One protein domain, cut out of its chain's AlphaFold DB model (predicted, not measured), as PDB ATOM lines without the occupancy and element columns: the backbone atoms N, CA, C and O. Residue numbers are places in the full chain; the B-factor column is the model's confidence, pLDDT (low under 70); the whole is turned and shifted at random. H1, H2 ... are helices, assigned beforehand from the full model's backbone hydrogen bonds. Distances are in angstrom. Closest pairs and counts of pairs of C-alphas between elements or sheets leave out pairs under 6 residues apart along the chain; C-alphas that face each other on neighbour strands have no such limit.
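AT A GLANCE: This is residues 15 to 56 of the 473 residues of an uncharacterized protein of Streptomyces sp. Cmuel-A718b (UniProt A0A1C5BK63). One long helix, H1, makes one side of a narrow, elongated loop of chain; past its last residue the backbone swings out in a long stretch without a named element, residues 30 to 44, and folds back toward H1. The returning part holds two short helices: H3 packs on H1, while H2 is near both. The printed part has 42 residues, with three named helices in the order H1, H2, H3 and no named strand, and its class is all helix. It is only just compact, close to loose, with a radius of gyration of the C-alphas of 10.8 A, and it is only just elongated, with spans of 33 by 18 by 10 A.

HOW THE PARTS SIT: H1, residues 15 to 29, touches H3, residues 51 to 54; their closest C-alphas, those of Ala 21 and Ala 51, are 4.9 A apart. H2, residues 45 to 48, is close to H1 but not clearly touching, and their closest C-alphas, those of Val 25 and Pro 45, are 6.4 A apart. H2 and H3 are also close but not clearly touching, with the closest C-alphas, those of Trp 46 and Val 54, 7.2 A apart. In H1, 10 of 11 O i to N i+4 pairs are within hydrogen-bond range; H2 and H3 are too short for such a pair, and the one O i to N i+3 pair is within range in H2 but not in H3.

IN THESE COORDINATES: H1 runs 20.2 A from C-alpha 15 at (176.588, 231.347, 260.936) to C-alpha 29 at (180.421, 215.733, 273.112). H2 measures 5.6 A from first to last C-alpha. H3 measures 5.0 A and ends with C-alpha 54 at (181.621, 231.733, 270.703).

THE WHOLE: The two C-alphas farthest apart, those of Ala 36 and Glu 56, are 33.4 A apart, while the first and last printed C-alphas, those of Gly 15 and Glu 56, are 9.8 A apart. The link from H1 to H2 is long, with 15 residues, and the link from H2 to H3 is tight, with 2. The printed part has no cut. Its mean pLDDT is 81.8, and no printed residue is under 70.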
ATOM      1  N   GLY A  15     176.963 232.716 261.291       76.81
ATOM      2  CA  GLY A  15     176.588 231.347 260.936       76.81
ATOM      3  C   GLY A  15     177.802 230.457 260.672       76.81
ATOM      4  O   GLY A  15     177.883 229.361 261.221       76.81
ATOM      5  N   THR A  16     178.773 230.949 259.900       81.50
ATOM      6  CA  THR A  16     180.023 230.230 259.616       81.50
ATOM      7  C   THR A  16     180.852 230.039 260.886       81.50
ATOM      8  O   THR A  16     181.283 228.922 261.172       81.50
ATOM      9  N   ARG A  17     181.003 231.098 261.698       82.88
ATOM     10  CA  ARG A  17     181.699 231.042 262.996       82.88
ATOM     11  C   ARG A  17     181.053 230.025 263.939       82.88
ATOM     12  O   ARG A  17     181.751 229.220 264.551       82.88
ATOM     13  N   ARG A  18     179.717 229.998 263.999       84.88
ATOM     14  CA  ARG A  18     178.977 229.026 264.814       84.88
ATOM     15  C   ARG A  18     179.185 227.603 264.326       84.88
ATOM     16  O   ARG A  18     179.395 226.734 265.161       84.88
ATOM     17  N   SER A  19     179.104 227.348 263.021       82.00
ATOM     18  CA  SER A  19     179.318 226.001 262.480       82.00
ATOM     19  C   SER A  19     180.721 225.486 262.802       82.00
ATOM     20  O   SER A  19     180.854 224.352 263.251       82.00
ATOM     21  N   ALA A  20     181.749 226.329 262.669       84.12
ATOM     22  CA  ALA A  20     183.118 225.971 263.036       84.12
ATOM     23  C   ALA A  20     183.255 225.661 264.539       84.12
ATOM     24  O   ALA A  20     183.797 224.620 264.909       84.12
ATOM     25  N   ALA A  21     182.698 226.510 265.408       84.94
ATOM     26  CA  ALA A  21     182.702 226.266 266.852       84.94
ATOM     27  C   ALA A  21     181.906 225.003 267.234       84.94
ATOM     28  O   ALA A  21     182.314 224.253 268.120       84.94
ATOM     29  N   GLN A  22     180.793 224.738 266.542       85.25
ATOM     30  CA  GLN A  22     179.951 223.568 266.780       85.25
ATOM     31  C   GLN A  22     180.696 222.265 266.488       85.25
ATOM     32  O   GLN A  22     180.543 221.333 267.263       85.25
ATOM     33  N   ILE A  23     181.539 222.209 265.451       84.88
ATOM     34  CA  ILE A  23     182.341 221.014 265.134       84.88
ATOM     35  C   ILE A  23     183.251 220.630 266.308       84.88
ATOM     36  O   ILE A  23     183.311 219.464 266.687       84.88
ATOM     37  N   VAL A  24     183.927 221.607 266.921       84.56
ATOM     38  CA  VAL A  24     184.833 221.363 268.058       84.56
ATOM     39  C   VAL A  24     184.055 220.963 269.316       84.56
ATOM     40  O   VAL A  24     184.461 220.053 270.037       84.56
ATOM     41  N   VAL A  25     182.914 221.611 269.571       82.44
ATOM     42  CA  VAL A  25     182.010 221.246 270.675       82.44
ATOM     43  C   VAL A  25     181.464 219.828 270.485       82.44
ATOM     44  O   VAL A  25     181.444 219.042 271.431       82.44
ATOM     45  N   ASP A  26     181.068 219.478 269.264       81.88
ATOM     46  CA  ASP A  26     180.571 218.152 268.914       81.88
ATOM     47  C   ASP A  26     181.661 217.095 269.103       81.88
ATOM     48  O   ASP A  26     181.391 216.074 269.722       81.88
ATOM     49  N   LEU A  27     182.904 217.352 268.683       83.00
ATOM     50  CA  LEU A  27     184.033 216.439 268.897       83.00
ATOM     51  C   LEU A  27     184.189 216.046 270.380       83.00
ATOM     52  O   LEU A  27     184.370 214.873 270.702       83.00
ATOM     53  N   VAL A  28     184.054 217.016 271.290       82.75
ATOM     54  CA  VAL A  28     184.111 216.776 272.741       82.75
ATOM     55  C   VAL A  28     182.866 216.049 273.250       82.75
ATOM     56  O   VAL A  28     182.985 215.151 274.085       82.75
ATOM     57  N   ASN A  29     181.679 216.395 272.745       76.31
ATOM     58  CA  ASN A  29     180.421 215.733 273.112       76.31
ATOM     59  C   ASN A  29     180.377 214.269 272.650       76.31
ATOM     60  O   ASN A  29     179.810 213.420 273.335       76.31
ATOM     61  N   TYR A  30     180.990 213.973 271.506       75.81
ATOM     62  CA  TYR A  30     181.067 212.643 270.909       75.81
ATOM     63  C   TYR A  30     182.356 211.894 271.275       75.81
ATOM     64  O   TYR A  30     182.602 210.832 270.710       75.81
ATOM     65  N   ARG A  31     183.164 212.385 272.233       80.56
ATOM     66  CA  ARG A  31     184.460 211.777 272.607       80.56
ATOM     67  C   ARG A  31     184.371 210.272 272.899       80.56
ATOM     68  O   ARG A  31     185.276 209.524 272.555       80.56
ATOM     69  N   GLU A  32     183.263 209.819 273.490       79.75
ATOM     70  CA  GLU A  32     183.057 208.415 273.870       79.75
ATOM     71  C   GLU A  32     182.938 207.476 272.658       79.75
ATOM     72  O   GLU A  32     183.161 206.276 272.793       79.75
ATOM     73  N   LEU A  33     182.636 208.016 271.471       79.94
ATOM     74  CA  LEU A  33     182.575 207.265 270.215       79.94
ATOM     75  C   LEU A  33     183.959 207.032 269.589       79.94
ATOM     76  O   LEU A  33     184.081 206.202 268.690       79.94
ATOM     77  N   PHE A  34     184.999 207.735 270.049       81.38
ATOM     78  CA  PHE A  34     186.366 207.561 269.563       81.38
ATOM     79  C   PHE A  34     187.100 206.526 270.427       81.38
ATOM     80  O   PHE A  34     187.169 206.649 271.656       81.38
ATOM     81  N   THR A  35     187.632 205.490 269.773       78.50
ATOM     82  CA  THR A  35     188.327 204.359 270.412       78.50
ATOM     83  C   THR A  35     189.850 204.486 270.394       78.50
ATOM     84  O   THR A  35     190.492 203.942 271.286       78.50
ATOM     85  N   ALA A  36     190.423 205.205 269.422       78.44
ATOM     86  CA  ALA A  36     191.870 205.416 269.291       78.44
ATOM     87  C   ALA A  36     192.297 206.828 269.737       78.44
ATOM     88  O   ALA A  36     193.112 206.961 270.642       78.44
ATOM     89  N   ASP A  37     191.670 207.874 269.188       81.75
ATOM     90  CA  ASP A  37     192.040 209.279 269.434       81.75
ATOM     91  C   ASP A  37     190.984 210.009 270.274       81.75
ATOM     92  O   ASP A  37     190.403 211.024 269.881       81.75
ATOM     93  N   ARG A  38     190.667 209.443 271.442       84.06
ATOM     94  CA  ARG A  38     189.659 210.014 272.337       84.06
ATOM     95  C   ARG A  38     190.124 211.356 272.896       84.06
ATOM     96  O   ARG A  38     191.157 211.463 273.551       84.06
ATOM     97  N   VAL A  39     189.291 212.374 272.714       83.19
ATOM     98  CA  VAL A  39     189.515 213.708 273.278       83.19
ATOM     99  C   VAL A  39     189.407 213.664 274.805       83.19
ATOM    100  O   VAL A  39     188.476 213.056 275.340       83.19
ATOM    101  N   SER A  40     190.339 214.324 275.505       82.12
ATOM    102  CA  SER A  40     190.368 214.368 276.975       82.12
ATOM    103  C   SER A  40     189.031 214.821 277.572       82.12
ATOM    104  O   SER A  40     188.411 215.781 277.103       82.12
ATOM    105  N   ALA A  41     188.609 214.155 278.652       80.81
ATOM    106  CA  ALA A  41     187.387 214.479 279.384       80.81
ATOM    107  C   ALA A  41     187.430 215.862 280.053       80.81
ATOM    108  O   ALA A  41     186.370 216.411 280.363       80.81
ATOM    109  N   ASP A  42     188.618 216.445 280.219       85.38
ATOM    110  CA  ASP A  42     188.827 217.766 280.822       85.38
ATOM    111  C   ASP A  42     188.831 218.894 279.791       85.38
ATOM    112  O   ASP A  42     188.744 220.068 280.151       85.38
ATOM    113  N   LEU A  43     188.866 218.568 278.493       84.06
ATOM    114  CA  LEU A  43     188.832 219.589 277.458       84.06
ATOM    115  C   LEU A  43     187.487 220.326 277.501       84.06
ATOM    116  O   LEU A  43     186.408 219.736 277.383       84.06
ATOM    117  N   ARG A  44     187.549 221.647 277.672       83.94
ATOM    118  CA  ARG A  44     186.398 222.553 277.612       83.94
ATOM    119  C   ARG A  44     186.665 223.600 276.530       83.94
ATOM    120  O   ARG A  44     187.260 224.635 276.838       83.94
ATOM    121  N   PRO A  45     186.256 223.354 275.270       83.19
ATOM    122  CA  PRO A  45     186.396 224.338 274.202       83.19
ATOM    123  C   PRO A  45     185.786 225.672 274.637       83.19
ATOM    124  O   PRO A  45     184.654 225.698 275.123       83.19
ATOM    125  N   TRP A  46     186.559 226.757 274.530       87.38
ATOM    126  CA  TRP A  46     186.165 228.108 274.957       87.38
ATOM    127  C   TRP A  46     185.548 228.166 276.368       87.38
ATOM    128  O   TRP A  46     184.534 228.826 276.586       87.38
ATOM    129  N   GLY A  47     186.110 227.418 277.326       82.38
ATOM    130  CA  GLY A  47     185.631 227.399 278.714       82.38
ATOM    131  C   GLY A  47     184.241 226.774 278.895       82.38
ATOM    132  O   GLY A  47     183.601 226.994 279.917       82.38
ATOM    133  N   GLY A  48     183.755 226.008 277.911       78.94
ATOM    134  CA  GLY A  48     182.408 225.431 277.914       78.94
ATOM    135  C   GLY A  48     181.334 226.358 277.338       78.94
ATOM    136  O   GLY A  48     180.145 226.044 277.424       78.94
ATOM    137  N   ALA A  49     181.724 227.486 276.737       79.00
ATOM    138  CA  ALA A  49     180.794 228.357 276.035       79.00
ATOM    139  C   ALA A  49     180.105 227.610 274.879       79.00
ATOM    140  O   ALA A  49     180.727 226.880 274.107       79.00
ATOM    141  N   ALA A  50     178.795 227.820 274.727       77.88
ATOM    142  CA  ALA A  50     178.057 227.266 273.597       77.88
ATOM    143  C   ALA A  50     178.575 227.852 272.272       77.88
ATOM    144  O   ALA A  50     178.907 229.035 272.204       77.88
ATOM    145  N   ALA A  51     178.535 227.074 271.185       80.62
ATOM    146  CA  ALA A  51     178.979 227.517 269.858       80.62
ATOM    147  C   ALA A  51     178.319 228.831 269.385       80.62
ATOM    148  O   ALA A  51     178.913 229.600 268.636       80.62
ATOM    149  N   SER A  52     177.093 229.120 269.837       79.06
ATOM    150  CA  SER A  52     176.416 230.397 269.580       79.06
ATOM    151  C   SER A  52     177.026 231.580 270.333       79.06
ATOM    152  O   SER A  52     177.045 232.676 269.790       79.06
ATOM    153  N   ALA A  53     177.506 231.369 271.560       80.06
ATOM    154  CA  ALA A  53     178.186 232.396 272.345       80.06
ATOM    155  C   ALA A  53     179.584 232.674 271.777       80.06
ATOM    156  O   ALA A  53     179.942 233.830 271.600       80.06
ATOM    157  N   VAL A  54     180.317 231.622 271.389       83.06
ATOM    158  CA  VAL A  54     181.621 231.733 270.703       83.06
ATOM    159  C   VAL A  54     181.499 232.494 269.382       83.06
ATOM    160  O   VAL A  54     182.364 233.281 269.020       83.06
ATOM    161  N   ALA A  55     180.403 232.278 268.657       83.75
ATOM    162  CA  ALA A  55     180.127 232.979 267.413       83.75
ATOM    163  C   ALA A  55     179.514 234.371 267.607       83.75
ATOM    164  O   ALA A  55     179.094 234.960 266.611       83.75
ATOM    165  N   GLU A  56     179.388 234.856 268.850       82.88
ATOM    166  CA  GLU A  56     178.749 236.134 269.199       82.88
ATOM    167  C   GLU A  56     177.377 236.291 268.535       82.88
ATOM    168  O   GLU A  56     176.980 237.374 268.105       82.88
TER     169      GLU A  56